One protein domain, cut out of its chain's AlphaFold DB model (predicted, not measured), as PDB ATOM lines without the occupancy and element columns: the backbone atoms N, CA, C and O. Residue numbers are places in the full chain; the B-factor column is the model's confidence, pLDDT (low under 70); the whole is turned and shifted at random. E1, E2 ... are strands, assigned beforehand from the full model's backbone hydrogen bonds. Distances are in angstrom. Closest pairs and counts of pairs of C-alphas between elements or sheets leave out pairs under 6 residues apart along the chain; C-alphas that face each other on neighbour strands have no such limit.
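What this domain is: This is residues 29 to 53 and 89 to 172 of the 172 residues of an uncharacterized protein of Massilia umbonata (UniProt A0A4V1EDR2). The printed part is one twisted, curled sheet of six strands: the short strands E2, E5 and E6 lie at one end, and the long strands E1, E3 and E4 run on past them to the other. There E3 and E4 make a long two-stranded arm, with E1 running out as a single strand toward the same end. It has 109 residues and no named helix; the six strands follow along the chain as E1 to E6, and the sheet has the same order, E1 E2 E3 E4 E5 E6, antiparallel throughout. The class is all strand, and the whole is extended, with a radius of gyration of the C-alphas of 20.6 A and spans of 64 by 38 by 23 A.

Where its parts are: E4, residues 119 to 138, is the longest strand by residues and measures 57.0 A from first to last C-alpha. E3, residues 99 to 116, measures 54.8 A, and E1, residues 37 to 53, 52.2 A. E1 begins at C-alpha 37 at (-4.095, 21.553, 50.676). E3 ends at C-alpha 116 at (-16.156, 3.441, 96.486). The shorter strands are E2, residues 89 to 96, E5, residues 145 to 153, and E6, residues 156 to 164, which ends at C-alpha 164 at (13.457, 11.322, 57.152).

How they stand to each other: E2 to E6 form a meander, each strand the antiparallel neighbour of the one before. E3 and E4 are a hairpin at 168 degrees, with N 110 and O 125 at 2.8 A and N 102 and O 134 at 2.8 A, both within hydrogen-bond range. E4 bends by 54 degrees at residue 135. E4 and E5, a hairpin at 131 degrees, have N 135 and O 150 at 2.8 A. E5 and E6, a hairpin at 164 degrees, have N 149 and O 160 at 2.8 A. On the other side of E3, E2 and E3 are a hairpin at 169 degrees, with N 91 and O 103 at 2.8 A. E1 and E2 stand at 147 degrees; C-alphas 40 and 90 face each other at 4.5 A, and N 40 and O 90 are 2.8 A apart. The edge strands E1 and E6 are apart.

The domain as a whole: From edge to edge the strands' lines turn by 73 degrees and the way across the sheet by 65 degrees. The C-alphas farthest apart are those of Glu 118 and Trp 172, 68.8 A. Residues 54 to 88 are not printed, and C-alphas 53 and 89 are 39.4 A apart across the cut. Of the links printed whole, E4 to E5 is short and the other three are tight. Mean pLDDT of the printed part is 78.7; residues 29 to 30, 140 to 147 and 157 to 172 are under 70.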
ATOM      1  N   ASP A  29       4.412  11.927  49.251       64.56
ATOM      2  CA  ASP A  29       5.588  12.763  49.428       64.56
ATOM      3  C   ASP A  29       5.596  13.366  50.840       64.56
ATOM      4  O   ASP A  29       4.558  13.705  51.420       64.56
ATOM      5  N   LEU A  30       6.807  13.497  51.390       67.25
ATOM      6  CA  LEU A  30       7.065  13.939  52.764       67.25
ATOM      7  C   LEU A  30       6.448  15.313  53.073       67.25
ATOM      8  O   LEU A  30       6.113  15.602  54.220       67.25
ATOM      9  N   LEU A  31       6.348  16.163  52.053       73.75
ATOM     10  CA  LEU A  31       5.694  17.460  52.110       73.75
ATOM     11  C   LEU A  31       4.517  17.474  51.140       73.75
ATOM     12  O   LEU A  31       4.525  16.818  50.102       73.75
ATOM     13  N   THR A  32       3.514  18.278  51.466       80.81
ATOM     14  CA  THR A  32       2.409  18.579  50.564       80.81
ATOM     15  C   THR A  32       2.917  19.270  49.300       80.81
ATOM     16  O   THR A  32       3.698  20.221  49.373       80.81
ATOM     17  N   ASP A  33       2.438  18.819  48.140       82.62
ATOM     18  CA  ASP A  33       2.791  19.424  46.857       82.62
ATOM     19  C   ASP A  33       2.457  20.915  46.811       82.62
ATOM     20  O   ASP A  33       1.493  21.394  47.417       82.62
ATOM     21  N   LYS A  34       3.218  21.647  45.995       87.50
ATOM     22  CA  LYS A  34       3.003  23.075  45.768       87.50
ATOM     23  C   LYS A  34       1.546  23.363  45.385       87.50
ATOM     24  O   LYS A  34       1.041  22.847  44.391       87.50
ATOM     25  N   GLY A  35       0.913  24.258  46.136       85.75
ATOM     26  CA  GLY A  35      -0.451  24.717  45.907       85.75
ATOM     27  C   GLY A  35      -1.537  23.740  46.354       85.75
ATOM     28  O   GLY A  35      -2.713  24.077  46.228       85.75
ATOM     29  N   LYS A  36      -1.183  22.561  46.882       88.00
ATOM     30  CA  LYS A  36      -2.157  21.603  47.410       88.00
ATOM     31  C   LYS A  36      -2.416  21.852  48.892       88.00
ATOM     32  O   LYS A  36      -1.528  22.257  49.644       88.00
ATOM     33  N   LEU A  37      -3.656  21.586  49.288       87.81
ATOM     34  CA  LEU A  37      -4.095  21.553  50.676       87.81
ATOM     35  C   LEU A  37      -4.307  20.089  51.072       87.81
ATOM     36  O   LEU A  37      -4.979  19.354  50.349       87.81
ATOM     37  N   LYS A  38      -3.766  19.684  52.219       89.75
ATOM     38  CA  LYS A  38      -4.081  18.416  52.880       89.75
ATOM     39  C   LYS A  38      -4.808  18.692  54.191       89.75
ATOM     40  O   LYS A  38      -4.449  19.616  54.926       89.75
ATOM     41  N   LEU A  39      -5.827  17.887  54.463       90.25
ATOM     42  CA  LEU A  39      -6.599  17.902  55.700       90.25
ATOM     43  C   LEU A  39      -6.369  16.571  56.419       90.25
ATOM     44  O   LEU A  39      -6.674  15.517  55.869       90.25
ATOM     45  N   ASP A  40      -5.871  16.643  57.648       87.81
ATOM     46  CA  ASP A  40      -5.692  15.510  58.548       87.81
ATOM     47  C   ASP A  40      -6.808  15.537  59.604       87.81
ATOM     48  O   ASP A  40      -6.953  16.514  60.338       87.81
ATOM     49  N   LEU A  41      -7.587  14.465  59.733       91.19
ATOM     50  CA  LEU A  41      -8.548  14.294  60.826       91.19
ATOM     51  C   LEU A  41      -8.183  13.029  61.601       91.19
ATOM     52  O   LEU A  41      -8.092  11.949  61.024       91.19
ATOM     53  N   SER A  42      -7.991  13.158  62.911       91.56
ATOM     54  CA  SER A  42      -7.690  12.037  63.798       91.56
ATOM     55  C   SER A  42      -8.631  12.047  64.993       91.56
ATOM     56  O   SER A  42      -8.825  13.074  65.642       91.56
ATOM     57  N   VAL A  43      -9.215  10.889  65.284       92.06
ATOM     58  CA  VAL A  43     -10.035  10.655  66.470       92.06
ATOM     59  C   VAL A  43      -9.415   9.482  67.212       92.06
ATOM     60  O   VAL A  43      -9.189   8.428  66.625       92.06
ATOM     61  N   SER A  44      -9.099   9.678  68.486       92.94
ATOM     62  CA  SER A  44      -8.502   8.664  69.353       92.94
ATOM     63  C   SER A  44      -9.381   8.456  70.573       92.94
ATOM     64  O   SER A  44      -9.793   9.424  71.210       92.94
ATOM     65  N   TYR A  45      -9.644   7.198  70.911       92.75
ATOM     66  CA  TYR A  45     -10.360   6.813  72.119       92.75
ATOM     67  C   TYR A  45      -9.444   5.983  73.014       92.75
ATOM     68  O   TYR A  45      -8.723   5.110  72.530       92.75
ATOM     69  N   ALA A  46      -9.486   6.252  74.312       92.25
ATOM     70  CA  ALA A  46      -8.789   5.487  75.329       92.25
ATOM     71  C   ALA A  46      -9.714   5.264  76.527       92.25
ATOM     72  O   ALA A  46     -10.328   6.207  77.022       92.25
ATOM     73  N   ASN A  47      -9.776   4.026  77.011       92.69
ATOM     74  CA  ASN A  47     -10.386   3.695  78.292       92.69
ATOM     75  C   ASN A  47      -9.286   3.316  79.287       92.69
ATOM     76  O   ASN A  47      -8.322   2.643  78.923       92.69
ATOM     77  N   SER A  48      -9.439   3.745  80.532       90.00
ATOM     78  CA  SER A  48      -8.578   3.348  81.638       90.00
ATOM     79  C   SER A  48      -9.442   2.915  82.813       90.00
ATOM     80  O   SER A  48     -10.346   3.648  83.210       90.00
ATOM     81  N   ASP A  49      -9.152   1.742  83.371       91.19
ATOM     82  CA  ASP A  49      -9.769   1.244  84.597       91.19
ATOM     83  C   ASP A  49      -8.723   1.178  85.711       91.19
ATOM     84  O   ASP A  49      -7.606   0.691  85.516       91.19
ATOM     85  N   ARG A  50      -9.076   1.697  86.884       85.50
ATOM     86  CA  ARG A  50      -8.207   1.768  88.054       85.50
ATOM     87  C   ARG A  50      -8.945   1.231  89.267       85.50
ATOM     88  O   ARG A  50      -9.952   1.790  89.687       85.50
ATOM     89  N   GLN A  51      -8.378   0.197  89.872       86.75
ATOM     90  CA  GLN A  51      -8.840  -0.358  91.140       86.75
ATOM     91  C   GLN A  51      -7.887   0.066  92.260       86.75
ATOM     92  O   GLN A  51      -6.678   0.202  92.054       86.75
ATOM     93  N   GLY A  52      -8.435   0.328  93.437       82.62
ATOM     94  CA  GLY A  52      -7.709   0.808  94.604       82.62
ATOM     95  C   GLY A  52      -8.469   0.514  95.890       82.62
ATOM     96  O   GLY A  52      -9.515  -0.128  95.866       82.62
ATOM     97  N   ILE A  53      -7.931   1.000  97.005       80.50
ATOM     98  CA  ILE A  53      -8.509   0.827  98.338       80.50
ATOM     99  C   ILE A  53      -8.946   2.204  98.837       80.50
ATOM    100  O   ILE A  53      -8.167   3.157  98.804       80.50
ATOM    101  N   LEU A  89      -7.585  17.985  64.459       93.88
ATOM    102  CA  LEU A  89      -7.676  18.510  63.103       93.88
ATOM    103  C   LEU A  89      -6.325  19.100  62.702       93.88
ATOM    104  O   LEU A  89      -5.794  19.958  63.401       93.88
ATOM    105  N   GLY A  90      -5.770  18.652  61.585       92.25
ATOM    106  CA  GLY A  90      -4.552  19.167  60.980       92.25
ATOM    107  C   GLY A  90      -4.822  19.714  59.584       92.25
ATOM    108  O   GLY A  90      -5.597  19.157  58.815       92.25
ATOM    109  N   LEU A  91      -4.175  20.819  59.249       92.38
ATOM    110  CA  LEU A  91      -4.189  21.430  57.929       92.38
ATOM    111  C   LEU A  91      -2.751  21.591  57.479       92.38
ATOM    112  O   LEU A  91      -1.921  22.074  58.245       92.38
ATOM    113  N   ARG A  92      -2.457  21.224  56.235       91.81
ATOM    114  CA  ARG A  92      -1.138  21.421  55.632       91.81
ATOM    115  C   ARG A  92      -1.280  22.022  54.255       91.81
ATOM    116  O   ARG A  92      -2.111  21.586  53.463       91.81
ATOM    117  N   TYR A  93      -0.460  23.017  53.965       90.38
ATOM    118  CA  TYR A  93      -0.443  23.698  52.684       90.38
ATOM    119  C   TYR A  93       0.978  23.745  52.129       90.38
ATOM    120  O   TYR A  93       1.893  24.287  52.758       90.38
ATOM    121  N   GLY A  94       1.163  23.184  50.934       89.75
ATOM    122  CA  GLY A  94       2.444  23.197  50.239       89.75
ATOM    123  C   GLY A  94       2.712  24.560  49.607       89.75
ATOM    124  O   GLY A  94       2.158  24.888  48.560       89.75
ATOM    125  N   LEU A  95       3.597  25.362  50.201       86.31
ATOM    126  CA  LEU A  95       4.028  26.645  49.629       86.31
ATOM    127  C   LEU A  95       4.898  26.425  48.383       86.31
ATOM    128  O   LEU A  95       4.764  27.111  47.369       86.31
ATOM    129  N   THR A  96       5.805  25.451  48.453       84.69
ATOM    130  CA  THR A  96       6.683  25.033  47.352       84.69
ATOM    131  C   THR A  96       6.918  23.526  47.432       84.69
ATOM    132  O   THR A  96       6.600  22.914  48.443       84.69
ATOM    133  N   ALA A  97       7.573  22.931  46.432       80.06
ATOM    134  CA  ALA A  97       7.981  21.519  46.484       80.06
ATOM    135  C   ALA A  97       8.954  21.178  47.642       80.06
ATOM    136  O   ALA A  97       9.328  20.025  47.805       80.06
ATOM    137  N   LYS A  98       9.414  22.176  48.413       83.19
ATOM    138  CA  LYS A  98      10.332  22.014  49.550       83.19
ATOM    139  C   LYS A  98       9.836  22.669  50.835       83.19
ATOM    140  O   LYS A  98      10.522  22.565  51.843       83.19
ATOM    141  N   ALA A  99       8.713  23.384  50.808       85.56
ATOM    142  CA  ALA A  99       8.236  24.154  51.950       85.56
ATOM    143  C   ALA A  99       6.737  23.946  52.135       85.56
ATOM    144  O   ALA A  99       5.964  24.154  51.201       85.56
ATOM    145  N   GLU A 100       6.342  23.596  53.347       89.56
ATOM    146  CA  GLU A 100       4.961  23.371  53.748       89.56
ATOM    147  C   GLU A 100       4.698  24.166  55.022       89.56
ATOM    148  O   GLU A 100       5.529  24.192  55.924       89.56
ATOM    149  N   ILE A 101       3.545  24.814  55.104       90.50
ATOM    150  CA  ILE A 101       3.032  25.349  56.362       90.50
ATOM    151  C   ILE A 101       1.939  24.416  56.863       90.50
ATOM    152  O   ILE A 101       1.148  23.906  56.071       90.50
ATOM    153  N   TYR A 102       1.882  24.192  58.166       91.19
ATOM    154  CA  TYR A 102       0.823  23.413  58.776       91.19
ATOM    155  C   TYR A 102       0.266  24.102  60.009       91.19
ATOM    156  O   TYR A 102       0.937  24.884  60.683       91.19
ATOM    157  N   SER A 103      -0.972  23.762  60.321       92.31
ATOM    158  CA  SER A 103      -1.594  24.042  61.600       92.31
ATOM    159  C   SER A 103      -2.289  22.791  62.115       92.31
ATOM    160  O   SER A 103      -2.728  21.940  61.348       92.31
ATOM    161  N   ARG A 104      -2.341  22.638  63.431       92.00
ATOM    162  CA  ARG A 104      -2.984  21.523  64.118       92.00
ATOM    163  C   ARG A 104      -3.757  22.066  65.307       92.00
ATOM    164  O   ARG A 104      -3.288  22.970  65.994       92.00
ATOM    165  N   PHE A 105      -4.927  21.502  65.546       92.00
ATOM    166  CA  PHE A 105      -5.815  21.840  66.646       92.00
ATOM    167  C   PHE A 105      -6.299  20.544  67.278       92.00
ATOM    168  O   PHE A 105      -6.751  19.648  66.567       92.00
ATOM    169  N   SER A 106      -6.220  20.447  68.599       92.56
ATOM    170  CA  SER A 106      -6.581  19.241  69.337       92.56
ATOM    171  C   SER A 106      -7.517  19.585  70.496       92.56
ATOM    172  O   SER A 106      -7.271  20.526  71.251       92.56
ATOM    173  N   GLY A 107      -8.586  18.810  70.653       92.19
ATOM    174  CA  GLY A 107      -9.528  18.888  71.768       92.19
ATOM    175  C   GLY A 107      -9.696  17.530  72.440       92.19
ATOM    176  O   GLY A 107      -9.486  16.493  71.811       92.19
ATOM    177  N   VAL A 108     -10.072  17.539  73.718       94.94
ATOM    178  CA  VAL A 108     -10.271  16.335  74.529       94.94
ATOM    179  C   VAL A 108     -11.601  16.385  75.266       94.94
ATOM    180  O   VAL A 108     -12.009  17.431  75.767       94.94
ATOM    181  N   THR A 109     -12.247  15.231  75.369       92.06
ATOM    182  CA  THR A 109     -13.395  14.999  76.244       92.06
ATOM    183  C   THR A 109     -13.106  13.783  77.105       92.06
ATOM    184  O   THR A 109     -12.785  12.720  76.575       92.06
ATOM    185  N   MET A 110     -13.243  13.928  78.416       91.81
ATOM    186  CA  MET A 110     -13.005  12.881  79.397       91.81
ATOM    187  C   MET A 110     -14.254  12.670  80.253       91.81
ATOM    188  O   MET A 110     -14.780  13.608  80.846       91.81
ATOM    189  N   SER A 111     -14.723  11.431  80.345       91.56
ATOM    190  CA  SER A 111     -15.772  11.029  81.279       91.56
ATOM    191  C   SER A 111     -15.175  10.093  82.315       91.56
ATOM    192  O   SER A 111     -14.780   8.979  81.982       91.56
ATOM    193  N   GLN A 112     -15.152  10.511  83.575       89.81
ATOM    194  CA  GLN A 112     -14.660   9.691  84.672       89.81
ATOM    195  C   GLN A 112     -15.830   9.255  85.551       89.81
ATOM    196  O   GLN A 112     -16.715  10.036  85.904       89.81
ATOM    197  N   ARG A 113     -15.852   7.970  85.882       90.44
ATOM    198  CA  ARG A 113     -16.804   7.343  86.794       90.44
ATOM    199  C   ARG A 113     -15.988   6.715  87.910       90.44
ATOM    200  O   ARG A 113     -15.003   6.039  87.635       90.44
ATOM    201  N   SER A 114     -16.374   6.926  89.153       86.50
ATOM    202  CA  SER A 114     -15.762   6.251  90.295       86.50
ATOM    203  C   SER A 114     -16.822   5.742  91.247       86.50
ATOM    204  O   SER A 114     -17.875   6.350  91.385       86.50
ATOM    205  N   SER A 115     -16.543   4.620  91.891       85.00
ATOM    206  CA  SER A 115     -17.382   4.003  92.909       85.00
ATOM    207  C   SER A 115     -16.500   3.529  94.052       85.00
ATOM    208  O   SER A 115     -15.526   2.818  93.810       85.00
ATOM    209  N   GLY A 116     -16.840   3.904  95.281       81.75
ATOM    210  CA  GLY A 116     -16.156   3.441  96.486       81.75
ATOM    211  C   GLY A 116     -17.050   3.538  97.718       81.75
ATOM    212  O   GLY A 116     -18.275   3.598  97.597       81.75
ATOM    213  N   LEU A 117     -16.438   3.587  98.904       75.19
ATOM    214  CA  LEU A 117     -17.153   3.661 100.185       75.19
ATOM    215  C   LEU A 117     -18.024   4.923 100.330       75.19
ATOM    216  O   LEU A 117     -19.059   4.881 100.986       75.19
ATOM    217  N   GLU A 118     -17.632   6.024  99.682       71.94
ATOM    218  CA  GLU A 118     -18.357   7.307  99.672       71.94
ATOM    219  C   GLU A 118     -19.481   7.367  98.615       71.94
ATOM    220  O   GLU A 118     -20.158   8.384  98.470       71.94
ATOM    221  N   GLY A 119     -19.702   6.275  97.871       75.31
ATOM    222  CA  GLY A 119     -20.708   6.175  96.815       75.31
ATOM    223  C   GLY A 119     -20.135   6.284  95.399       75.31
ATOM    224  O   GLY A 119     -18.930   6.146  95.173       75.31
ATOM    225  N   ALA A 120     -21.027   6.471  94.422       82.75
ATOM    226  CA  ALA A 120     -20.673   6.598  93.011       82.75
ATOM    227  C   ALA A 120     -20.649   8.068  92.573       82.75
ATOM    228  O   ALA A 120     -21.621   8.798  92.761       82.75
ATOM    229  N   SER A 121     -19.563   8.488  91.932       83.06
ATOM    230  CA  SER A 121     -19.384   9.820  91.364       83.06
ATOM    231  C   SER A 121     -19.118   9.744  89.862       83.06
ATOM    232  O   SER A 121     -18.510   8.803  89.347       83.06
ATOM    233  N   LYS A 122     -19.615  10.745  89.134       87.25
ATOM    234  CA  LYS A 122     -19.385  10.908  87.699       87.25
ATOM    235  C   LYS A 122     -18.958  12.341  87.435       87.25
ATOM    236  O   LYS A 122     -19.707  13.264  87.746       87.25
ATOM    237  N   SER A 123     -17.801  12.518  86.817       86.44
ATOM    238  CA  SER A 123     -17.340  13.801  86.298       86.44
ATOM    239  C   SER A 123     -17.220  13.729  84.779       86.44
ATOM    240  O   SER A 123     -16.949  12.680  84.189       86.44
ATOM    241  N   ASN A 124     -17.501  14.851  84.126       88.50
ATOM    242  CA  ASN A 124     -17.327  14.994  82.693       88.50
ATOM    243  C   ASN A 124     -16.585  16.294  82.432       88.50
ATOM    244  O   ASN A 124     -17.036  17.358  82.854       88.50
ATOM    245  N   GLU A 125     -15.470  16.193  81.734       89.25
ATOM    246  CA  GLU A 125     -14.592  17.300  81.410       89.25
ATOM    247  C   GLU A 125     -14.428  17.374  79.896       89.25
ATOM    248  O   GLU A 125     -14.330  16.360  79.207       89.25
ATOM    249  N   SER A 126     -14.424  18.586  79.360       90.69
ATOM    250  CA  SER A 126     -14.117  18.834  77.956       90.69
ATOM    251  C   SER A 126     -13.215  20.046  77.874       90.69
ATOM    252  O   SER A 126     -13.507  21.066  78.501       90.69
ATOM    253  N   GLY A 127     -12.153  19.955  77.088       89.94
ATOM    254  CA  GLY A 127     -11.139  20.990  77.026       89.94
ATOM    255  C   GLY A 127     -10.450  21.064  75.676       89.94
ATOM    256  O   GLY A 127     -10.444  20.124  74.880       89.94
ATOM    257  N   PHE A 128      -9.847  22.220  75.427       88.38
ATOM    258  CA  PHE A 128      -8.911  22.400  74.332       88.38
ATOM    259  C   PHE A 128      -7.518  21.957  74.791       88.38
ATOM    260  O   PHE A 128      -7.059  22.408  75.838       88.38
ATOM    261  N   VAL A 129      -6.861  21.074  74.037       86.00
ATOM    262  CA  VAL A 129      -5.565  20.493  74.428       86.00
ATOM    263  C   VAL A 129      -4.423  21.342  73.898       86.00
ATOM    264  O   VAL A 129      -3.559  21.778  74.657       86.00
ATOM    265  N   ASP A 130      -4.403  21.575  72.586       88.19
ATOM    266  CA  ASP A 130      -3.283  22.243  71.940       88.19
ATOM    267  C   ASP A 130      -3.636  22.821  70.571       88.19
ATOM    268  O   ASP A 130      -4.460  22.289  69.827       88.19
ATOM    269  N   THR A 131      -2.965  23.926  70.232       90.88
ATOM    270  CA  THR A 131      -2.873  24.442  68.864       90.88
ATOM    271  C   THR A 131      -1.409  24.592  68.493       90.88
ATOM    272  O   THR A 131      -0.599  25.062  69.294       90.88
ATOM    273  N   TRP A 132      -1.066  24.130  67.298       88.00
ATOM    274  CA  TRP A 132       0.275  24.194  66.749       88.00
ATOM    275  C   TRP A 132       0.182  24.846  65.381       88.00
ATOM    276  O   TRP A 132      -0.711  24.529  64.600       88.00
ATOM    277  N   ALA A 133       1.115  25.728  65.070       90.94
ATOM    278  CA  ALA A 133       1.299  26.262  63.731       90.94
ATOM    279  C   ALA A 133       2.784  26.207  63.405       90.94
ATOM    280  O   ALA A 133       3.604  26.570  64.242       90.94
ATOM    281  N   GLY A 134       3.159  25.740  62.225       88.38
ATOM    282  CA  GLY A 134       4.566  25.570  61.911       88.38
ATOM    283  C   GLY A 134       4.863  25.510  60.433       88.38
ATOM    284  O   GLY A 134       3.974  25.393  59.599       88.38
ATOM    285  N   ILE A 135       6.149  25.607  60.122       86.94
ATOM    286  CA  ILE A 135       6.676  25.530  58.767       86.94
ATOM    287  C   ILE A 135       7.674  24.378  58.718       86.94
ATOM    288  O   ILE A 135       8.586  24.287  59.541       86.94
ATOM    289  N   ASN A 136       7.492  23.514  57.731       86.50
ATOM    290  CA  ASN A 136       8.380  22.424  57.370       86.50
ATOM    291  C   ASN A 136       9.179  22.836  56.134       86.50
ATOM    292  O   ASN A 136       8.599  23.258  55.134       86.50
ATOM    293  N   TYR A 137      10.503  22.691  56.183       84.25
ATOM    294  CA  TYR A 137      11.382  22.925  55.039       84.25
ATOM    295  C   TYR A 137      12.284  21.718  54.782       84.25
ATOM    296  O   TYR A 137      13.017  21.275  55.667       84.25
ATOM    297  N   GLN A 138      12.261  21.203  53.555       82.81
ATOM    298  CA  GLN A 138      13.086  20.087  53.113       82.81
ATOM    299  C   GLN A 138      14.362  20.594  52.431       82.81
ATOM    300  O   GLN A 138      14.331  21.161  51.337       82.81
ATOM    301  N   PHE A 139      15.512  20.331  53.051       74.31
ATOM    302  CA  PHE A 139      16.807  20.790  52.542       74.31
ATOM    303  C   PHE A 139      17.320  19.952  51.360       74.31
ATOM    304  O   PHE A 139      17.983  20.480  50.468       74.31
ATOM    305  N   LYS A 140      17.003  18.649  51.315       68.06
ATOM    306  CA  LYS A 140      17.458  17.729  50.258       68.06
ATOM    307  C   LYS A 140      16.357  16.734  49.887       68.06
ATOM    308  O   LYS A 140      15.822  16.073  50.764       68.06
ATOM    309  N   ALA A 141      16.043  16.613  48.596       60.50
ATOM    310  CA  ALA A 141      14.954  15.761  48.093       60.50
ATOM    311  C   ALA A 141      15.413  14.364  47.612       60.50
ATOM    312  O   ALA A 141      14.593  13.520  47.270       60.50
ATOM    313  N   ALA A 142      16.721  14.085  47.573       42.19
ATOM    314  CA  ALA A 142      17.245  12.836  47.015       42.19
ATOM    315  C   ALA A 142      17.460  11.758  48.096       42.19
ATOM    316  O   ALA A 142      18.457  11.802  48.815       42.19
ATOM    317  N   GLY A 143      16.540  10.786  48.181       48.31
ATOM    318  CA  GLY A 143      16.754   9.471  48.819       48.31
ATOM    319  C   GLY A 143      16.862   9.438  50.349       48.31
ATOM    320  O   GLY A 143      17.354   8.461  50.905       48.31
ATOM    321  N   GLY A 144      16.437  10.505  51.024       54.84
ATOM    322  CA  GLY A 144      16.536  10.671  52.473       54.84
ATOM    323  C   GLY A 144      16.759  12.140  52.799       54.84
ATOM    324  O   GLY A 144      17.888  12.630  52.772       54.84
ATOM    325  N   GLY A 145      15.665  12.867  52.999       57.34
ATOM    326  CA  GLY A 145      15.692  14.311  53.178       57.34
ATOM    327  C   GLY A 145      15.825  14.710  54.640       57.34
ATOM    328  O   GLY A 145      15.190  14.129  55.517       57.34
ATOM    329  N   ILE A 146      16.633  15.739  54.897       54.72
ATOM    330  CA  ILE A 146      16.589  16.469  56.166       54.72
ATOM    331  C   ILE A 146      15.409  17.431  56.082       54.72
ATOM    332  O   ILE A 146      15.349  18.237  55.145       54.72
ATOM    333  N   VAL A 147      14.503  17.358  57.052       67.94
ATOM    334  CA  VAL A 147      13.442  18.349  57.232       67.94
ATOM    335  C   VAL A 147      13.714  19.122  58.508       67.94
ATOM    336  O   VAL A 147      13.824  18.553  59.595       67.94
ATOM    337  N   GLY A 148      13.851  20.435  58.358       72.44
ATOM    338  CA  GLY A 148      13.769  21.359  59.478       72.44
ATOM    339  C   GLY A 148      12.312  21.727  59.711       72.44
ATOM    340  O   GLY A 148      11.579  21.989  58.757       72.44
ATOM    341  N   ASN A 149      11.906  21.754  60.972       80.50
ATOM    342  CA  ASN A 149      10.589  22.185  61.397       80.50
ATOM    343  C   ASN A 149      10.726  23.317  62.416       80.50
ATOM    344  O   ASN A 149      11.482  23.214  63.384       80.50
ATOM    345  N   ILE A 150       9.956  24.380  62.214       79.88
ATOM    346  CA  ILE A 150       9.729  25.398  63.235       79.88
ATOM    347  C   ILE A 150       8.245  25.384  63.553       79.88
ATOM    348  O   ILE A 150       7.426  25.558  62.653       79.88
ATOM    349  N   ALA A 151       7.909  25.191  64.823       82.81
ATOM    350  CA  ALA A 151       6.547  25.125  65.320       82.81
ATOM    351  C   ALA A 151       6.339  26.110  66.471       82.81
ATOM    352  O   ALA A 151       7.144  26.225  67.396       82.81
ATOM    353  N   TRP A 152       5.208  26.791  66.440       84.88
ATOM    354  CA  TRP A 152       4.700  27.639  67.497       84.88
ATOM    355  C   TRP A 152       3.487  26.971  68.146       84.88
ATOM    356  O   TRP A 152       2.598  26.480  67.450       84.88
ATOM    357  N   ARG A 153       3.444  26.987  69.479       83.00
ATOM    358  CA  ARG A 153       2.262  26.698  70.297       83.00
ATOM    359  C   ARG A 153       2.084  27.829  71.328       83.00
ATOM    360  O   ARG A 153       3.093  28.400  71.739       83.00
ATOM    361  N   PRO A 154       0.864  28.155  71.797       72.31
ATOM    362  CA  PRO A 154       0.600  29.339  72.630       72.31
ATOM    363  C   PRO A 154       1.455  29.487  73.895       72.31
ATOM    364  O   PRO A 154       1.584  30.590  74.413       72.31
ATOM    365  N   SER A 155       2.062  28.402  74.380       71.75
ATOM    366  CA  SER A 155       2.929  28.421  75.563       71.75
ATOM    367  C   SER A 155       4.418  28.216  75.259       71.75
ATOM    368  O   SER A 155       5.229  28.394  76.161       71.75
ATOM    369  N   ILE A 156       4.807  27.788  74.049       71.94
ATOM    370  CA  ILE A 156       6.191  27.390  73.717       71.94
ATOM    371  C   ILE A 156       6.453  27.572  72.216       71.94
ATOM    372  O   ILE A 156       5.624  27.231  71.377       71.94
ATOM    373  N   VAL A 157       7.660  28.004  71.865       67.94
ATOM    374  CA  VAL A 157       8.184  27.906  70.496       67.94
ATOM    375  C   VAL A 157       9.187  26.761  70.446       67.94
ATOM    376  O   VAL A 157      10.055  26.670  71.312       67.94
ATOM    377  N   ALA A 158       9.058  25.872  69.464       69.50
ATOM    378  CA  ALA A 158       9.928  24.716  69.294       69.50
ATOM    379  C   ALA A 158      10.523  24.695  67.881       69.50
ATOM    380  O   ALA A 158       9.804  24.802  66.890       69.50
ATOM    381  N   ALA A 159      11.840  24.525  67.792       65.31
ATOM    382  CA  ALA A 159      12.534  24.228  66.545       65.31
ATOM    383  C   ALA A 159      13.067  22.797  66.628       65.31
ATOM    384  O   ALA A 159      13.784  22.459  67.570       65.31
ATOM    385  N   ASN A 160      12.698  21.960  65.663       68.75
ATOM    386  CA  ASN A 160      13.085  20.556  65.612       68.75
ATOM    387  C   ASN A 160      13.737  20.243  64.264       68.75
ATOM    388  O   ASN A 160      13.326  20.753  63.222       68.75
ATOM    389  N   PHE A 161      14.729  19.358  64.275       54.00
ATOM    390  CA  PHE A 161      15.384  18.866  63.066       54.00
ATOM    391  C   PHE A 161      15.211  17.354  62.994       54.00
ATOM    392  O   PHE A 161      15.540  16.645  63.941       54.00
ATOM    393  N   GLY A 162      14.673  16.870  61.876       51.66
ATOM    394  CA  GLY A 162      14.419  15.454  61.643       51.66
ATOM    395  C   GLY A 162      15.123  14.954  60.388       51.66
ATOM    396  O   GLY A 162      15.133  15.616  59.347       51.66
ATOM    397  N   LEU A 163      15.697  13.756  60.478       46.53
ATOM    398  CA  LEU A 163      16.134  12.980  59.322       46.53
ATOM    399  C   LEU A 163      14.994  12.045  58.918       46.53
ATOM    400  O   LEU A 163      14.654  11.135  59.666       46.53
ATOM    401  N   ALA A 164      14.417  12.251  57.735       52.22
ATOM    402  CA  ALA A 164      13.457  11.322  57.152       52.22
ATOM    403  C   ALA A 164      14.154  10.534  56.035       52.22
ATOM    404  O   ALA A 164      14.372  11.046  54.934       52.22
ATOM    405  N   GLN A 165      14.548   9.289  56.314       44.25
ATOM    406  CA  GLN A 165      15.093   8.390  55.297       44.25
ATOM    407  C   GLN A 165      13.958   7.618  54.621       44.25
ATOM    408  O   GLN A 165      13.310   6.792  55.252       44.25
ATOM    409  N   TYR A 166      13.751   7.863  53.325       47.16
ATOM    410  CA  TYR A 166      12.869   7.048  52.492       47.16
ATOM    411  C   TYR A 166      13.690   6.321  51.433       47.16
ATOM    412  O   TYR A 166      14.310   6.931  50.559       47.16
ATOM    413  N   ARG A 167      13.671   4.989  51.505       41.56
ATOM    414  CA  ARG A 167      14.215   4.114  50.471       41.56
ATOM    415  C   ARG A 167      13.161   3.974  49.379       41.56
ATOM    416  O   ARG A 167      12.176   3.263  49.553       41.56
ATOM    417  N   LYS A 168      13.369   4.665  48.257       43.06
ATOM    418  CA  LYS A 168      12.557   4.503  47.047       43.06
ATOM    419  C   LYS A 168      12.734   3.062  46.559       43.06
ATOM    420  O   LYS A 168      13.815   2.709  46.087       43.06
ATOM    421  N   TYR A 169      11.729   2.208  46.740       41.59
ATOM    422  CA  TYR A 169      11.748   0.887  46.120       41.59
ATOM    423  C   TYR A 169      11.548   1.077  44.616       41.59
ATOM    424  O   TYR A 169      10.627   1.756  44.172       41.59
ATOM    425  N   ARG A 170      12.505   0.558  43.848       36.16
ATOM    426  CA  ARG A 170      12.487   0.549  42.391       36.16
ATOM    427  C   ARG A 170      11.538  -0.573  41.981       36.16
ATOM    428  O   ARG A 170      11.887  -1.736  42.164       36.16
ATOM    429  N   GLU A 171      10.347  -0.217  41.517       43.59
ATOM    430  CA  GLU A 171       9.450  -1.161  40.845       43.59
ATOM    431  C   GLU A 171      10.145  -1.693  39.580       43.59
ATOM    432  O   GLU A 171      10.928  -0.970  38.951       43.59
ATOM    433  N   TRP A 172       9.961  -2.990  39.321       44.53
ATOM    434  CA  TRP A 172      10.543  -3.737  38.202       44.53
ATOM    435  C   TRP A 172       9.647  -3.635  36.975       44.53
ATOM    436  O   TRP A 172       8.412  -3.698  37.163       44.53
TER     437      TRP A 172